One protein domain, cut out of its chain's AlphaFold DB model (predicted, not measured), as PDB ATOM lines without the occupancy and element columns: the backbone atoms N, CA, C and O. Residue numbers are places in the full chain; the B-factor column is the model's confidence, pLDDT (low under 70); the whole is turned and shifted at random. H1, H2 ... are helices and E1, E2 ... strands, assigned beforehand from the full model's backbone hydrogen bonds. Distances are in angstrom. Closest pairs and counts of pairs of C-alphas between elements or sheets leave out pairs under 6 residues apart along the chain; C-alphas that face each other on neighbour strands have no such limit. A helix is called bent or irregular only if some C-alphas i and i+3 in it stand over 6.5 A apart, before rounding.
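AT A GLANCE: This is residues 43 to 167 of the 271 residues of the protein "Hyaluronidase" of Nippostrongylus brasiliensis (UniProt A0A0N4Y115). One long helix, H3, makes the axis of a rod: H1 packs beside one end of it, H2 crosses it near the other end, and a small two-stranded sheet of E1 and E2 lies beside the same end of H3 as H1. The unnamed residues 43 to 68 and 97 to 108 lie mostly between H2 at the one end and H1 with the sheet at the other. The printed part has 125 residues, with three named helices and two named strands in the order H1, E1, H2, H3, E2; the sheet's order is E1, E2, parallel, and the class is mostly helix. The whole is only just compact, close to loose, with a radius of gyration of the C-alphas of 16.1 A and spans of 53, 24 and 24 A.

HOW THE PARTS SIT: E1, residues 92 to 96, and E2, residues 165 to 167, are parallel neighbours at 14 degrees. Across this pair N 95 and O 167 are 2.9 A apart and N 93 and O 165 are 3.1 A apart, both within hydrogen-bond range. The closest C-alphas of E2 and H3, residues 131 to 160, are those of Trp 166 and Val 154, 6.8 A apart. E1 and H3 are near each other, with 7 pairs of C-alphas within 10 A. H1, residues 69 to 83, touches H3 at the latter's residues 148 to 160 alone; their closest C-alphas, Leu 73 and Thr 153, are 6.4 A apart. These helices run the same way at a shallow tilt of 32 degrees. H2, residues 109 to 125, touches H3 at the latter's residues 134 to 142 alone, with the closest C-alphas, Ser 118 and Ala 138, 5.2 A apart. They run opposite ways at a steep tilt of 69.7 degrees, only just short of about perpendicular. H1 and H2 are apart. E1, H2, H3 and E2 form a strand-helix-strand unit, two parallel neighbour strands with helices between them along the chain, and its crossover is right-handed. Every O i to N i+4 pair is within hydrogen-bond range in H1, against 9 of 13 in H2 and 25 of 26 in H3.

IN THESE COORDINATES: E1 is 12.6 A from first to last C-alpha and E2 6.8 A; E2 ends at C-alpha 167, (357.648, 563.939, 402.486). H3 measures 43.3 A, from C-alpha 131 at (359.537, 578.675, 369.582). H1 measures 20.6 A and begins at C-alpha 69, (353.366, 581.043, 396.776). H2 measures 26.3 A and is irregular, but only just: C-alphas 110 and 113 are 7.0 A apart. Residues 49 to 50 pair with residues 58 to 59, antiparallel, in a short pairing outside the named strands.

THE WHOLE: The two C-alphas farthest apart, those of Asn 88 and Ser 128, are 53.5 A apart. The printed part has no cut. The link from E1 to H2 is long, 12 residues, while those from H2 to H3 and from H3 to E2 are tight. The mean pLDDT of the printed part is 97.3, and no printed residue is under 70.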
ATOM      1  N   LYS A  43     342.809 569.904 399.139       88.69
ATOM      2  CA  LYS A  43     342.467 570.378 400.486       88.69
ATOM      3  C   LYS A  43     343.694 570.883 401.244       88.69
ATOM      4  O   LYS A  43     343.594 571.149 402.438       88.69
ATOM      5  N   PHE A  44     344.846 571.023 400.590       92.06
ATOM      6  CA  PHE A  44     346.098 571.383 401.243       92.06
ATOM      7  C   PHE A  44     346.797 572.564 400.572       92.06
ATOM      8  O   PHE A  44     347.285 572.469 399.448       92.06
ATOM      9  N   GLY A  45     346.856 573.694 401.282       96.81
ATOM     10  CA  GLY A  45     347.349 574.940 400.709       96.81
ATOM     11  C   GLY A  45     346.495 575.424 399.535       96.81
ATOM     12  O   GLY A  45     345.340 575.031 399.368       96.81
ATOM     13  N   LYS A  46     347.088 576.274 398.695       97.44
ATOM     14  CA  LYS A  46     346.545 576.671 397.385       97.44
ATOM     15  C   LYS A  46     347.387 576.107 396.243       97.44
ATOM     16  O   LYS A  46     348.111 576.838 395.574       97.44
ATOM     17  N   ILE A  47     347.389 574.787 396.082       96.75
ATOM     18  CA  ILE A  47     348.114 574.140 394.978       96.75
ATOM     19  C   ILE A  47     347.455 574.536 393.647       96.75
ATOM     20  O   ILE A  47     346.226 574.459 393.540       96.75
ATOM     21  N   PRO A  48     348.220 574.970 392.632       98.00
ATOM     22  CA  PRO A  48     347.659 575.282 391.327       98.00
ATOM     23  C   PRO A  48     347.474 574.045 390.468       98.00
ATOM     24  O   PRO A  48     348.354 573.189 390.400       98.00
ATOM     25  N   TYR A  49     346.336 573.957 389.788       98.00
ATOM     26  CA  TYR A  49     346.045 572.857 388.875       98.00
ATOM     27  C   TYR A  49     344.974 573.232 387.854       98.00
ATOM     28  O   TYR A  49     344.291 574.244 387.986       98.00
ATOM     29  N   TYR A  50     344.818 572.397 386.832       98.25
ATOM     30  CA  TYR A  50     343.726 572.505 385.872       98.25
ATOM     31  C   TYR A  50     342.688 571.440 386.190       98.25
ATOM     32  O   TYR A  50     342.991 570.246 386.110       98.25
ATOM     33  N   ALA A  51     341.463 571.839 386.532       96.38
ATOM     34  CA  ALA A  51     340.415 570.879 386.855       96.38
ATOM     35  C   ALA A  51     340.187 569.937 385.661       96.38
ATOM     36  O   ALA A  51     339.972 570.374 384.529       96.38
ATOM     37  N   LYS A  52     340.284 568.622 385.902       95.62
ATOM     38  CA  LYS A  52     340.198 567.582 384.855       95.62
ATOM     39  C   LYS A  52     341.210 567.780 383.709       95.62
ATOM     40  O   LYS A  52     340.931 567.380 382.578       95.62
ATOM     41  N   TYR A  53     342.357 568.406 383.982       97.19
ATOM     42  CA  TYR A  53     343.391 568.759 383.000       97.19
ATOM     43  C   TYR A  53     342.901 569.668 381.858       97.19
ATOM     44  O   TYR A  53     343.469 569.661 380.761       97.19
ATOM     45  N   LYS A  54     341.845 570.457 382.102       97.50
ATOM     46  CA  LYS A  54     341.250 571.364 381.116       97.50
ATOM     47  C   LYS A  54     341.839 572.781 381.220       97.50
ATOM     48  O   LYS A  54     341.704 573.394 382.277       97.50
ATOM     49  N   PRO A  55     342.466 573.322 380.153       96.44
ATOM     50  CA  PRO A  55     343.087 574.653 380.161       96.44
ATOM     51  C   PRO A  55     342.177 575.805 380.605       96.44
ATOM     52  O   PRO A  55     342.645 576.747 381.230       96.44
ATOM     53  N   ASP A  56     340.888 575.724 380.283       97.31
ATOM     54  CA  ASP A  56     339.848 576.712 380.594       97.31
ATOM     55  C   ASP A  56     339.352 576.643 382.048       97.31
ATOM     56  O   ASP A  56     338.510 577.441 382.450       97.31
ATOM     57  N   GLN A  57     339.871 575.708 382.852       97.62
ATOM     58  CA  GLN A  57     339.467 575.509 384.246       97.62
ATOM     59  C   GLN A  57     340.664 575.613 385.209       97.62
ATOM     60  O   GLN A  57     340.958 574.648 385.924       97.62
ATOM     61  N   PRO A  58     341.401 576.745 385.226       97.81
ATOM     62  CA  PRO A  58     342.514 576.929 386.144       97.81
ATOM     63  C   PRO A  58     342.011 577.133 387.576       97.81
ATOM     64  O   PRO A  58     341.170 577.988 387.847       97.81
ATOM     65  N   ILE A  59     342.589 576.393 388.514       97.81
ATOM     66  CA  ILE A  59     342.415 576.580 389.952       97.81
ATOM     67  C   ILE A  59     343.719 577.135 390.520       97.81
ATOM     68  O   ILE A  59     344.807 576.675 390.168       97.81
ATOM     69  N   ASN A  60     343.609 578.164 391.366       97.06
ATOM     70  CA  ASN A  60     344.738 578.909 391.934       97.06
ATOM     71  C   ASN A  60     345.745 579.407 390.876       97.06
ATOM     72  O   ASN A  60     346.935 579.459 391.154       97.06
ATOM     73  N   GLY A  61     345.303 579.738 389.657       96.06
ATOM     74  CA  GLY A  61     346.177 580.189 388.559       96.06
ATOM     75  C   GLY A  61     346.696 579.080 387.632       96.06
ATOM     76  O   GLY A  61     347.312 579.381 386.609       96.06
ATOM     77  N   GLY A  62     346.418 577.805 387.936       98.00
ATOM     78  CA  GLY A  62     346.665 576.645 387.065       98.00
ATOM     79  C   GLY A  62     348.123 576.182 386.953       98.00
ATOM     80  O   GLY A  62     348.372 574.981 386.837       98.00
ATOM     81  N   LEU A  63     349.088 577.099 387.038       98.56
ATOM     82  CA  LEU A  63     350.524 576.837 386.912       98.56
ATOM     83  C   LEU A  63     351.295 577.380 388.116       98.56
ATOM     84  O   LEU A  63     351.036 578.515 388.495       98.56
ATOM     85  N   PRO A  64     352.325 576.680 388.628       98.50
ATOM     86  CA  PRO A  64     353.160 577.185 389.721       98.50
ATOM     87  C   PRO A  64     353.706 578.605 389.499       98.50
ATOM     88  O   PRO A  64     353.693 579.418 390.417       98.50
ATOM     89  N   GLN A  65     354.160 578.940 388.287       98.38
ATOM     90  CA  GLN A  65     354.702 580.272 387.969       98.38
ATOM     91  C   GLN A  65     353.641 581.375 387.806       98.38
ATOM     92  O   GLN A  65     354.000 582.535 387.620       98.38
ATOM     93  N   ASN A  66     352.356 581.015 387.850       97.94
ATOM     94  CA  ASN A  66     351.213 581.920 387.726       97.94
ATOM     95  C   ASN A  66     350.359 581.934 389.011       97.94
ATOM     96  O   ASN A  66     349.160 582.212 388.978       97.94
ATOM     97  N   SER A  67     350.966 581.587 390.146       97.56
ATOM     98  CA  SER A  67     350.279 581.400 391.425       97.56
ATOM     99  C   SER A  67     351.035 582.070 392.560       97.56
ATOM    100  O   SER A  67     352.266 582.107 392.570       97.56
ATOM    101  N   SER A  68     350.298 582.568 393.556       98.31
ATOM    102  CA  SER A  68     350.899 583.148 394.757       98.31
ATOM    103  C   SER A  68     351.409 582.051 395.690       98.31
ATOM    104  O   SER A  68     350.627 581.316 396.298       98.31
ATOM    105  N   LEU A  69     352.735 581.951 395.819       98.62
ATOM    106  CA  LEU A  69     353.366 581.043 396.776       98.62
ATOM    107  C   LEU A  69     353.047 581.440 398.224       98.62
ATOM    108  O   LEU A  69     352.828 580.561 399.050       98.62
ATOM    109  N   GLU A  70     352.971 582.735 398.535       98.56
ATOM    110  CA  GLU A  70     352.694 583.184 399.905       98.56
ATOM    111  C   GLU A  70     351.281 582.795 400.348       98.56
ATOM    112  O   GLU A  70     351.115 582.204 401.411       98.56
ATOM    113  N   GLU A  71     350.271 583.010 399.499       98.44
ATOM    114  CA  GLU A  71     348.901 582.580 399.814       98.44
ATOM    115  C   GLU A  71     348.790 581.056 399.947       98.44
ATOM    116  O   GLU A  71     348.003 580.546 400.749       98.44
ATOM    117  N   HIS A  72     349.570 580.306 399.159       98.62
ATOM    118  CA  HIS A  72     349.660 578.862 399.322       98.62
ATOM    119  C   HIS A  72     350.220 578.500 400.704       98.62
ATOM    120  O   HIS A  72     349.611 577.681 401.395       98.62
ATOM    121  N   LEU A  73     351.330 579.119 401.118       98.81
ATOM    122  CA  LEU A  73     351.981 578.842 402.402       98.81
ATOM    123  C   LEU A  73     351.130 579.278 403.600       98.81
ATOM    124  O   LEU A  73     351.064 578.554 404.590       98.81
ATOM    125  N   GLU A  74     350.408 580.394 403.509       98.62
ATOM    126  CA  GLU A  74     349.452 580.812 404.541       98.62
ATOM    127  C   GLU A  74     348.374 579.740 404.769       98.62
ATOM    128  O   GLU A  74     348.107 579.328 405.904       98.62
ATOM    129  N   MET A  75     347.809 579.209 403.681       98.44
ATOM    130  CA  MET A  75     346.828 578.128 403.764       98.44
ATOM    131  C   MET A  75     347.449 576.815 404.259       98.44
ATOM    132  O   MET A  75     346.808 576.104 405.032       98.44
ATOM    133  N   VAL A  76     348.698 576.508 403.888       98.50
ATOM    134  CA  VAL A  76     349.450 575.366 404.442       98.50
ATOM    135  C   VAL A  76     349.577 575.492 405.959       98.50
ATOM    136  O   VAL A  76     349.213 574.552 406.668       98.50
ATOM    137  N   ARG A  77     350.001 576.652 406.480       98.69
ATOM    138  CA  ARG A  77     350.126 576.892 407.931       98.69
ATOM    139  C   ARG A  77     348.817 576.626 408.658       98.69
ATOM    140  O   ARG A  77     348.793 575.921 409.673       98.69
ATOM    141  N   LYS A  78     347.718 577.161 408.118       98.19
ATOM    142  CA  LYS A  78     346.374 576.970 408.667       98.19
ATOM    143  C   LYS A  78     345.975 575.496 408.660       98.19
ATOM    144  O   LYS A  78     345.549 574.982 409.692       98.19
ATOM    145  N   HIS A  79     346.130 574.811 407.527       96.25
ATOM    146  CA  HIS A  79     345.720 573.413 407.388       96.25
ATOM    147  C   HIS A  79     346.538 572.489 408.295       96.25
ATOM    148  O   HIS A  79     345.947 571.679 408.998       96.25
ATOM    149  N   ILE A  80     347.861 572.659 408.382       96.75
ATOM    150  CA  ILE A  80     348.697 571.867 409.304       96.75
ATOM    151  C   ILE A  80     348.285 572.104 410.756       96.75
ATOM    152  O   ILE A  80     348.152 571.148 411.517       96.75
ATOM    153  N   THR A  81     348.056 573.362 411.140       96.50
ATOM    154  CA  THR A  81     347.696 573.707 412.522       96.50
ATOM    155  C   THR A  81     346.372 573.081 412.948       96.50
ATOM    156  O   THR A  81     346.259 572.619 414.079       96.50
ATOM    157  N   VAL A  82     345.395 573.033 412.039       92.94
ATOM    158  CA  VAL A  82     344.086 572.419 412.293       92.94
ATOM    159  C   VAL A  82     344.161 570.892 412.253       92.94
ATOM    160  O   VAL A  82     343.595 570.235 413.121       92.94
ATOM    161  N   THR A  83     344.839 570.315 411.258       91.00
ATOM    162  CA  THR A  83     344.862 568.859 411.047       91.00
ATOM    163  C   THR A  83     345.761 568.130 412.041       91.00
ATOM    164  O   THR A  83     345.449 567.005 412.418       91.00
ATOM    165  N   ILE A  84     346.854 568.752 412.490       92.69
ATOM    166  CA  ILE A  84     347.789 568.167 413.457       92.69
ATOM    167  C   ILE A  84     347.881 569.101 414.666       92.69
ATOM    168  O   ILE A  84     348.869 569.811 414.777       92.69
ATOM    169  N   PRO A  85     346.896 569.180 415.577       93.12
ATOM    170  CA  PRO A  85     346.940 570.151 416.676       93.12
ATOM    171  C   PRO A  85     348.164 569.995 417.592       93.12
ATOM    172  O   PRO A  85     348.708 570.991 418.072       93.12
ATOM    173  N   ASP A  86     348.634 568.759 417.787       93.94
ATOM    174  CA  ASP A  86     349.835 568.467 418.566       93.94
ATOM    175  C   ASP A  86     351.104 568.948 417.846       93.94
ATOM    176  O   ASP A  86     351.476 568.451 416.781       93.94
ATOM    177  N   LYS A  87     351.802 569.914 418.452       95.81
ATOM    178  CA  LYS A  87     353.071 570.452 417.939       95.81
ATOM    179  C   LYS A  87     354.225 569.448 418.027       95.81
ATOM    180  O   LYS A  87     355.182 569.581 417.266       95.81
ATOM    181  N   ASN A  88     354.119 568.457 418.911       95.88
ATOM    182  CA  ASN A  88     355.120 567.417 419.134       95.88
ATOM    183  C   ASN A  88     354.835 566.133 418.342       95.88
ATOM    184  O   ASN A  88     355.511 565.131 418.566       95.88
ATOM    185  N   PHE A  89     353.875 566.161 417.411       94.88
ATOM    186  CA  PHE A  89     353.561 565.017 416.562       94.88
ATOM    187  C   PHE A  89     354.826 564.459 415.893       94.88
ATOM    188  O   PHE A  89     355.490 565.151 415.117       94.88
ATOM    189  N   ASP A  90     355.135 563.196 416.188       94.50
ATOM    190  CA  ASP A  90     356.324 562.467 415.732       94.50
ATOM    191  C   ASP A  90     355.994 561.361 414.710       94.50
ATOM    192  O   ASP A  90     356.802 560.466 414.410       94.50
ATOM    193  N   GLY A  91     354.768 561.400 414.186       92.00
ATOM    194  CA  GLY A  91     354.243 560.455 413.217       92.00
ATOM    195  C   GLY A  91     354.690 560.736 411.781       92.00
ATOM    196  O   GLY A  91     355.612 561.502 411.502       92.00
ATOM    197  N   ILE A  92     354.041 560.058 410.843       94.44
ATOM    198  CA  ILE A  92     354.232 560.208 409.399       94.44
ATOM    199  C   ILE A  92     353.266 561.275 408.884       94.44
ATOM    200  O   ILE A  92     352.070 561.213 409.162       94.44
ATOM    201  N   ALA A  93     353.776 562.236 408.118       95.69
ATOM    202  CA  ALA A  93     352.967 563.277 407.502       95.69
ATOM    203  C   ALA A  93     353.290 563.355 406.007       95.69
ATOM    204  O   ALA A  93     354.412 563.679 405.613       95.69
ATOM    205  N   VAL A  94     352.316 563.010 405.169       96.81
ATOM    206  CA  VAL A  94     352.528 562.830 403.729       96.81
ATOM    207  C   VAL A  94     351.741 563.868 402.956       96.81
ATOM    208  O   VAL A  94     350.545 564.039 403.177       96.81
ATOM    209  N   ILE A  95     352.416 564.556 402.041       97.69
ATOM    210  CA  ILE A  95     351.781 565.477 401.103       97.69
ATOM    211  C   ILE A  95     351.535 564.719 399.803       97.69
ATOM    212  O   ILE A  95     352.467 564.194 399.190       97.69
ATOM    213  N   ASP A  96     350.275 564.667 399.397       95.44
ATOM    214  CA  ASP A  96     349.831 563.966 398.204       95.44
ATOM    215  C   ASP A  96     349.532 564.982 397.097       95.44
ATOM    216  O   ASP A  96     348.425 565.515 396.999       95.44
ATOM    217  N   LEU A  97     350.589 565.327 396.351       96.00
ATOM    218  CA  LEU A  97     350.574 566.225 395.195       96.00
ATOM    219  C   LEU A  97     350.803 565.394 393.933       96.00
ATOM    220  O   LEU A  97     351.934 564.993 393.643       96.00
ATOM    221  N   GLU A  98     349.740 565.179 393.170       95.44
ATOM    222  CA  GLU A  98     349.762 564.360 391.965       95.44
ATOM    223  C   GLU A  98     349.435 565.155 390.705       95.44
ATOM    224  O   GLU A  98     349.795 564.692 389.623       95.44
ATOM    225  N   GLU A  99     348.800 566.330 390.784       95.50
ATOM    226  CA  GLU A  99     348.292 567.083 389.629       95.50
ATOM    227  C   GLU A  99     349.377 567.424 388.599       95.50
ATOM    228  O   GLU A  99     349.194 567.200 387.396       95.50
ATOM    229  N   TRP A 100     350.559 567.830 389.048       97.62
ATOM    230  CA  TRP A 100     351.723 568.081 388.200       97.62
ATOM    231  C   TRP A 100     352.994 567.502 388.809       97.62
ATOM    232  O   TRP A 100     353.110 567.298 390.013       97.62
ATOM    233  N   ARG A 101     353.982 567.236 387.952       96.69
ATOM    234  CA  ARG A 101     355.299 566.744 388.364       96.69
ATOM    235  C   ARG A 101     356.280 567.913 388.503       96.69
ATOM    236  O   ARG A 101     356.249 568.793 387.640       96.69
ATOM    237  N   PRO A 102     357.188 567.919 389.499       96.00
ATOM    238  CA  PRO A 102     358.038 569.079 389.813       96.00
ATOM    239  C   PRO A 102     359.151 569.395 388.801       96.00
ATOM    240  O   PRO A 102     360.011 570.222 389.087       96.00
ATOM    241  N   LEU A 103     359.155 568.726 387.642       97.88
ATOM    242  CA  LEU A 103     359.983 569.054 386.486       97.88
ATOM    243  C   LEU A 103     359.105 569.080 385.230       97.88
ATOM    244  O   LEU A 103     358.349 568.144 384.962       97.88
ATOM    245  N   TYR A 104     359.239 570.134 384.435       98.44
ATOM    246  CA  TYR A 104     358.459 570.448 383.242       98.44
ATOM    247  C   TYR A 104     358.355 569.260 382.283       98.44
ATOM    248  O   TYR A 104     357.256 568.853 381.900       98.44
ATOM    249  N   ASP A 105     359.493 568.644 381.955       96.62
ATOM    250  CA  ASP A 105     359.574 567.551 380.977       96.62
ATOM    251  C   ASP A 105     358.816 566.292 381.426       96.62
ATOM    252  O   ASP A 105     358.421 565.463 380.607       96.62
ATOM    253  N   MET A 106     358.546 566.170 382.726       95.75
ATOM    254  CA  MET A 106     357.850 565.024 383.302       95.75
ATOM    255  C   MET A 106     356.338 565.168 383.277       95.75
ATOM    256  O   MET A 106     355.627 564.219 383.589       95.75
ATOM    257  N   ASN A 107     355.808 566.309 382.853       97.75
ATOM    258  CA  ASN A 107     354.372 566.518 382.704       97.75
ATOM    259  C   ASN A 107     353.842 565.943 381.376       97.75
ATOM    260  O   ASN A 107     353.250 566.636 380.554       97.75
ATOM    261  N   TRP A 108     354.060 564.644 381.162       94.94
ATOM    262  CA  TRP A 108     353.554 563.870 380.024       94.94
ATOM    263  C   TRP A 108     352.175 563.239 380.299       94.94
ATOM    264  O   TRP A 108     351.649 563.283 381.413       94.94
ATOM    265  N   GLY A 109     351.578 562.630 379.267       95.25
ATOM    266  CA  GLY A 109     350.232 562.049 379.335       95.25
ATOM    267  C   GLY A 109     349.161 563.129 379.493       95.25
ATOM    268  O   GLY A 109     349.233 564.173 378.843       95.25
ATOM    269  N   VAL A 110     348.196 562.907 380.388       95.81
ATOM    270  CA  VAL A 110     347.141 563.891 380.706       95.81
ATOM    271  C   VAL A 110     347.703 565.210 381.258       95.81
ATOM    272  O   VAL A 110     347.113 566.267 381.066       95.81
ATOM    273  N   LYS A 111     348.914 565.180 381.831       97.75
ATOM    274  CA  LYS A 111     349.606 566.351 382.389       97.75
ATOM    275  C   LYS A 111     350.257 567.245 381.326       97.75
ATOM    276  O   LYS A 111     350.809 568.290 381.652       97.75
ATOM    277  N   ARG A 112     350.141 566.917 380.031       98.12
ATOM    278  CA  ARG A 112     350.650 567.777 378.941       98.12
ATOM    279  C   ARG A 112     350.045 569.184 378.944       98.12
ATOM    280  O   ARG A 112     350.643 570.092 378.363       98.12
ATOM    281  N   VAL A 113     348.899 569.380 379.606       98.56
ATOM    282  CA  VAL A 113     348.312 570.708 379.822       98.56
ATOM    283  C   VAL A 113     349.305 571.672 380.475       98.56
ATOM    284  O   VAL A 113     349.449 572.780 379.970       98.56
ATOM    285  N   TYR A 114     350.082 571.243 381.476       98.75
ATOM    286  CA  TYR A 114     351.058 572.105 382.154       98.75
ATOM    287  C   TYR A 114     352.143 572.584 381.187       98.75
ATOM    288  O   TYR A 114     352.411 573.776 381.095       98.75
ATOM    289  N   GLN A 115     352.680 571.685 380.355       98.69
ATOM    290  CA  GLN A 115     353.668 572.059 379.342       98.69
ATOM    291  C   GLN A 115     353.111 573.054 378.319       98.69
ATOM    292  O   GLN A 115     353.799 574.006 377.940       98.69
ATOM    293  N   LYS A 116     351.875 572.826 377.850       98.50
ATOM    294  CA  LYS A 116     351.206 573.691 376.868       98.50
ATOM    295  C   LYS A 116     350.918 575.069 377.454       98.50
ATOM    296  O   LYS A 116     351.241 576.065 376.814       98.50
ATOM    297  N   GLN A 117     350.336 575.116 378.647       98.75
ATOM    298  CA  GLN A 117     349.931 576.367 379.274       98.75
ATOM    299  C   GLN A 117     351.135 577.191 379.731       98.75
ATOM    300  O   GLN A 117     351.128 578.397 379.521       98.75
ATOM    301  N   SER A 118     352.220 576.574 380.216       98.81
ATOM    302  CA  SER A 118     353.463 577.313 380.491       98.81
ATOM    303  C   SER A 118     354.031 577.990 379.242       98.81
ATOM    304  O   SER A 118     354.512 579.113 379.330       98.81
ATOM    305  N   ARG A 119     353.957 577.351 378.064       98.75
ATOM    306  CA  ARG A 119     354.381 577.993 376.805       98.75
ATOM    307  C   ARG A 119     353.455 579.138 376.411       98.75
ATOM    308  O   ARG A 119     353.950 580.178 376.002       98.75
ATOM    309  N   MET A 120     352.139 578.960 376.546       98.31
ATOM    310  CA  MET A 120     351.171 580.030 376.264       98.31
ATOM    311  C   MET A 120     351.389 581.242 377.176       98.31
ATOM    312  O   MET A 120     351.438 582.360 376.681       98.31
ATOM    313  N   PHE A 121     351.631 581.003 378.466       98.06
ATOM    314  CA  PHE A 121     351.951 582.040 379.446       98.06
ATOM    315  C   PHE A 121     353.209 582.841 379.072       98.06
ATOM    316  O   PHE A 121     353.252 584.058 379.233       98.06
ATOM    317  N   VAL A 122     354.230 582.175 378.521       98.69
ATOM    318  CA  VAL A 122     355.435 582.850 378.016       98.69
ATOM    319  C   VAL A 122     355.148 583.626 376.729       98.69
ATOM    320  O   VAL A 122     355.577 584.769 376.627       98.69
ATOM    321  N   VAL A 123     354.419 583.049 375.769       98.44
ATOM    322  CA  VAL A 123     354.082 583.719 374.493       98.44
ATOM    323  C   VAL A 123     353.309 585.014 374.727       98.44
ATOM    324  O   VAL A 123     353.611 586.019 374.093       98.44
ATOM    325  N   GLU A 124     352.353 585.007 375.656       97.38
ATOM    326  CA  GLU A 124     351.564 586.193 376.004       97.38
ATOM    327  C   GLU A 124     352.444 587.341 376.519       97.38
ATOM    328  O   GLU A 124     352.228 588.503 376.185       97.38
ATOM    329  N   ARG A 125     353.481 587.011 377.294       97.81
ATOM    330  CA  ARG A 125     354.397 587.988 377.895       97.81
ATOM    331  C   ARG A 125     355.569 588.376 376.994       97.81
ATOM    332  O   ARG A 125     356.143 589.446 377.172       97.81
ATOM    333  N   PHE A 126     355.960 587.497 376.076       97.56
ATOM    334  CA  PHE A 126     357.158 587.631 375.252       97.56
ATOM    335  C   PHE A 126     356.863 587.212 373.798       97.56
ATOM    336  O   PHE A 126     357.402 586.209 373.320       97.56
ATOM    337  N   PRO A 127     356.018 587.970 373.071       96.69
ATOM    338  CA  PRO A 127     355.505 587.567 371.757       96.69
ATOM    339  C   PRO A 127     356.572 587.516 370.653       96.69
ATOM    340  O   PRO A 127     356.328 586.938 369.598       96.69
ATOM    341  N   SER A 128     357.747 588.114 370.873       97.81
ATOM    342  CA  SER A 128     358.861 588.132 369.917       97.81
ATOM    343  C   SER A 128     359.795 586.923 370.011       97.81
ATOM    344  O   SER A 128     360.652 586.767 369.143       97.81
ATOM    345  N   LEU A 129     359.672 586.084 371.047       98.12
ATOM    346  CA  LEU A 129     360.542 584.921 371.213       98.12
ATOM    347  C   LEU A 129     360.263 583.860 370.148       98.12
ATOM    348  O   LEU A 129     359.114 583.553 369.822       98.12
ATOM    349  N   SER A 130     361.330 583.230 369.662       98.31
ATOM    350  CA  SER A 130     361.215 582.030 368.842       98.31
ATOM    351  C   SER A 130     360.610 580.874 369.644       98.31
ATOM    352  O   SER A 130     360.644 580.836 370.876       98.31
ATOM    353  N   TYR A 131     360.105 579.861 368.940       97.69
ATOM    354  CA  TYR A 131     359.537 578.675 369.582       97.69
ATOM    355  C   TYR A 131     360.503 578.010 370.582       97.69
ATOM    356  O   TYR A 131     360.094 577.635 371.681       97.69
ATOM    357  N   ASN A 132     361.786 577.888 370.228       98.31
ATOM    358  CA  ASN A 132     362.783 577.252 371.092       98.31
ATOM    359  C   ASN A 132     363.049 578.073 372.359       98.31
ATOM    360  O   ASN A 132     363.166 577.501 373.443       98.31
ATOM    361  N   GLU A 133     363.079 579.403 372.246       98.62
ATOM    362  CA  GLU A 133     363.219 580.303 373.394       98.62
ATOM    363  C   GLU A 133     361.986 580.249 374.301       98.62
ATOM    364  O   GLU A 133     362.130 580.173 375.522       98.62
ATOM    365  N   VAL A 134     360.778 580.184 373.726       98.81
ATOM    366  CA  VAL A 134     359.531 579.982 374.483       98.81
ATOM    367  C   VAL A 134     359.575 578.674 375.270       98.81
ATOM    368  O   VAL A 134     359.231 578.657 376.451       98.81
ATOM    369  N   VAL A 135     359.995 577.569 374.645       98.62
ATOM    370  CA  VAL A 135     360.104 576.263 375.316       98.62
ATOM    371  C   VAL A 135     361.130 576.315 376.448       98.62
ATOM    372  O   VAL A 135     360.831 575.858 377.554       98.62
ATOM    373  N   ALA A 136     362.313 576.882 376.197       98.69
ATOM    374  CA  ALA A 136     363.370 577.002 377.198       98.69
ATOM    375  C   ALA A 136     362.913 577.842 378.400       98.69
ATOM    376  O   ALA A 136     363.039 577.404 379.544       98.69
ATOM    377  N   LYS A 137     362.294 578.997 378.137       98.75
ATOM    378  CA  LYS A 137     361.784 579.903 379.167       98.75
ATOM    379  C   LYS A 137     360.611 579.307 379.948       98.75
ATOM    380  O   LYS A 137     360.576 579.411 381.170       98.75
ATOM    381  N   ALA A 138     359.692 578.615 379.273       98.81
ATOM    382  CA  ALA A 138     358.579 577.926 379.924       98.81
ATOM    383  C   ALA A 138     359.063 576.814 380.866       98.81
ATOM    384  O   ALA A 138     358.514 576.664 381.959       98.81
ATOM    385  N   ARG A 139     360.093 576.058 380.459       98.81
ATOM    386  CA  ARG A 139     360.746 575.049 381.303       98.81
ATOM    387  C   ARG A 139     361.402 575.693 382.520       98.81
ATOM    388  O   ARG A 139     361.173 575.228 383.630       98.81
ATOM    389  N   GLU A 140     362.190 576.749 382.319       98.69
ATOM    390  CA  GLU A 140     362.879 577.459 383.403       98.69
ATOM    391  C   GLU A 140     361.890 578.005 384.444       98.69
ATOM    392  O   GLU A 140     362.030 577.730 385.638       98.69
ATOM    393  N   GLU A 141     360.869 578.742 383.999       98.81
ATOM    394  CA  GLU A 141     359.883 579.360 384.888       98.81
ATOM    395  C   GLU A 141     359.051 578.311 385.630       98.81
ATOM    396  O   GLU A 141     358.845 578.442 386.839       98.81
ATOM    397  N   PHE A 142     358.632 577.244 384.939       98.88
ATOM    398  CA  PHE A 142     357.907 576.142 385.567       98.88
ATOM    399  C   PHE A 142     358.770 575.414 386.601       98.88
ATOM    400  O   PHE A 142     358.344 575.282 387.744       98.88
ATOM    401  N   ASP A 143     359.983 574.973 386.245       98.81
ATOM    402  CA  ASP A 143     360.860 574.217 387.151       98.81
ATOM    403  C   ASP A 143     361.229 575.043 388.388       98.81
ATOM    404  O   ASP A 143     361.251 574.519 389.505       98.81
ATOM    405  N   LYS A 144     361.497 576.343 388.205       98.75
ATOM    406  CA  LYS A 144     361.801 577.264 389.305       98.75
ATOM    407  C   LYS A 144     360.615 577.401 390.256       98.75
ATOM    408  O   LYS A 144     360.791 577.258 391.467       98.75
ATOM    409  N   ALA A 145     359.422 577.658 389.725       98.81
ATOM    410  CA  ALA A 145     358.234 577.855 390.544       98.81
ATOM    411  C   ALA A 145     357.755 576.545 391.190       98.81
ATOM    412  O   ALA A 145     357.517 576.516 392.394       98.81
ATOM    413  N   ALA A 146     357.701 575.440 390.443       98.69
ATOM    414  CA  ALA A 146     357.325 574.123 390.957       98.69
ATOM    415  C   ALA A 146     358.255 573.673 392.094       98.69
ATOM    416  O   ALA A 146     357.784 573.211 393.135       98.69
ATOM    417  N   ARG A 147     359.571 573.879 391.940       98.62
ATOM    418  CA  ARG A 147     360.547 573.655 393.016       98.62
ATOM    419  C   ARG A 147     360.247 574.513 394.236       98.62
ATOM    420  O   ARG A 147     360.289 573.983 395.339       98.62
ATOM    421  N   ALA A 148     359.974 575.805 394.051       98.75
ATOM    422  CA  ALA A 148     359.681 576.706 395.160       98.75
ATOM    423  C   ALA A 148     358.434 576.259 395.934       98.75
ATOM    424  O   ALA A 148     358.508 576.173 397.153       98.75
ATOM    425  N   PHE A 149     357.348 575.891 395.248       98.56
ATOM    426  CA  PHE A 149     356.164 575.309 395.887       98.56
ATOM    427  C   PHE A 149     356.543 574.074 396.708       98.56
ATOM    428  O   PHE A 149     356.420 574.086 397.924       98.56
ATOM    429  N   VAL A 150     357.106 573.051 396.070       98.31
ATOM    430  CA  VAL A 150     357.399 571.766 396.724       98.31
ATOM    431  C   VAL A 150     358.359 571.905 397.915       98.31
ATOM    432  O   VAL A 150     358.148 571.314 398.971       98.31
ATOM    433  N   VAL A 151     359.419 572.700 397.764       98.81
ATOM    434  CA  VAL A 151     360.420 572.907 398.820       98.81
ATOM    435  C   VAL A 151     359.830 573.692 399.985       98.81
ATOM    436  O   VAL A 151     359.908 573.248 401.130       98.81
ATOM    437  N   ARG A 152     359.205 574.838 399.698       98.81
ATOM    438  CA  ARG A 152     358.732 575.756 400.738       98.81
ATOM    439  C   ARG A 152     357.565 575.176 401.524       98.81
ATOM    440  O   ARG A 152     357.496 575.409 402.725       98.81
ATOM    441  N   THR A 153     356.693 574.389 400.891       98.75
ATOM    442  CA  THR A 153     355.616 573.682 401.595       98.75
ATOM    443  C   THR A 153     356.175 572.751 402.670       98.75
ATOM    444  O   THR A 153     355.685 572.764 403.796       98.75
ATOM    445  N   VAL A 154     357.211 571.962 402.357       98.50
ATOM    446  CA  VAL A 154     357.815 571.033 403.329       98.50
ATOM    447  C   VAL A 154     358.624 571.769 404.394       98.50
ATOM    448  O   VAL A 154     358.555 571.399 405.562       98.50
ATOM    449  N   GLU A 155     359.357 572.824 404.038       98.69
ATOM    450  CA  GLU A 155     360.074 573.654 405.019       98.69
ATOM    451  C   GLU A 155     359.118 574.293 406.039       98.69
ATOM    452  O   GLU A 155     359.366 574.246 407.247       98.69
ATOM    453  N   GLU A 156     357.989 574.829 405.569       98.69
ATOM    454  CA  GLU A 156     356.929 575.365 406.427       98.69
ATOM    455  C   GLU A 156     356.331 574.259 407.312       98.69
ATOM    456  O   GLU A 156     356.198 574.419 408.527       98.69
ATOM    457  N   ALA A 157     356.050 573.091 406.729       98.44
ATOM    458  CA  ALA A 157     355.497 571.954 407.452       98.44
ATOM    459  C   ALA A 157     356.420 571.447 408.572       98.44
ATOM    460  O   ALA A 157     355.967 571.215 409.697       98.44
ATOM    461  N   ARG A 158     357.724 571.359 408.296       98.38
ATOM    462  CA  ARG A 158     358.766 570.997 409.269       98.38
ATOM    463  C   ARG A 158     358.927 572.035 410.365       98.38
ATOM    464  O   ARG A 158     359.153 571.671 411.511       98.38
ATOM    465  N   THR A 159     358.795 573.316 410.032       98.38
ATOM    466  CA  THR A 159     358.843 574.390 411.033       98.38
ATOM    467  C   THR A 159     357.690 574.249 412.027       98.38
ATOM    468  O   THR A 159     357.873 574.418 413.231       98.38
ATOM    469  N   LEU A 160     356.504 573.885 411.537       98.25
ATOM    470  CA  LEU A 160     355.319 573.711 412.370       98.25
ATOM    471  C   LEU A 160     355.327 572.392 413.150       98.25
ATOM    472  O   LEU A 160     354.915 572.382 414.310       98.25
ATOM    473  N   ARG A 161     355.742 571.282 412.533       98.25
ATOM    474  CA  ARG A 161     355.776 569.938 413.138       98.25
ATOM    475  C   ARG A 161     357.166 569.323 412.946       98.25
ATOM    476  O   ARG A 161     357.342 568.497 412.049       98.25
ATOM    477  N   PRO A 162     358.155 569.724 413.766       98.00
ATOM    478  CA  PRO A 162     359.564 569.383 413.550       98.00
ATOM    479  C   PRO A 162     359.916 567.921 413.836       98.00
ATOM    480  O   PRO A 162     360.946 567.448 413.363       98.00
ATOM    481  N   LEU A 163     359.092 567.206 414.607       97.06
ATOM    482  CA  LEU A 163     359.306 565.787 414.921       97.06
ATOM    483  C   LEU A 163     358.637 564.849 413.907       97.06
ATOM    484  O   LEU A 163     358.934 563.652 413.878       97.06
ATOM    485  N   ALA A 164     357.753 565.386 413.066       96.94
ATOM    486  CA  ALA A 164     357.020 564.617 412.082       96.94
ATOM    487  C   ALA A 164     357.920 564.231 410.909       96.94
ATOM    488  O   ALA A 164     358.836 564.955 410.516       96.94
ATOM    489  N   ARG A 165     357.627 563.086 410.300       97.31
ATOM    490  CA  ARG A 165     358.356 562.588 409.134       97.31
ATOM    491  C   ARG A 165     357.668 563.101 407.873       97.31
ATOM    492  O   ARG A 165     356.767 562.440 407.361       97.31
ATOM    493  N   TRP A 166     358.064 564.274 407.388       98.38
ATOM    494  CA  TRP A 166     357.486 564.878 406.187       98.38
ATOM    495  C   TRP A 166     358.060 564.314 404.887       98.38
ATOM    496  O   TRP A 166     359.241 563.968 404.803       98.38
ATOM    497  N   GLY A 167     357.231 564.268 403.847       98.19
ATOM    498  CA  GLY A 167     357.648 563.939 402.486       98.19
ATOM    499  C   GLY A 167     356.463 563.853 401.529       98.19
ATOM    500  O   GLY A 167     355.308 564.004 401.932       98.19
TER     501      GLY A 167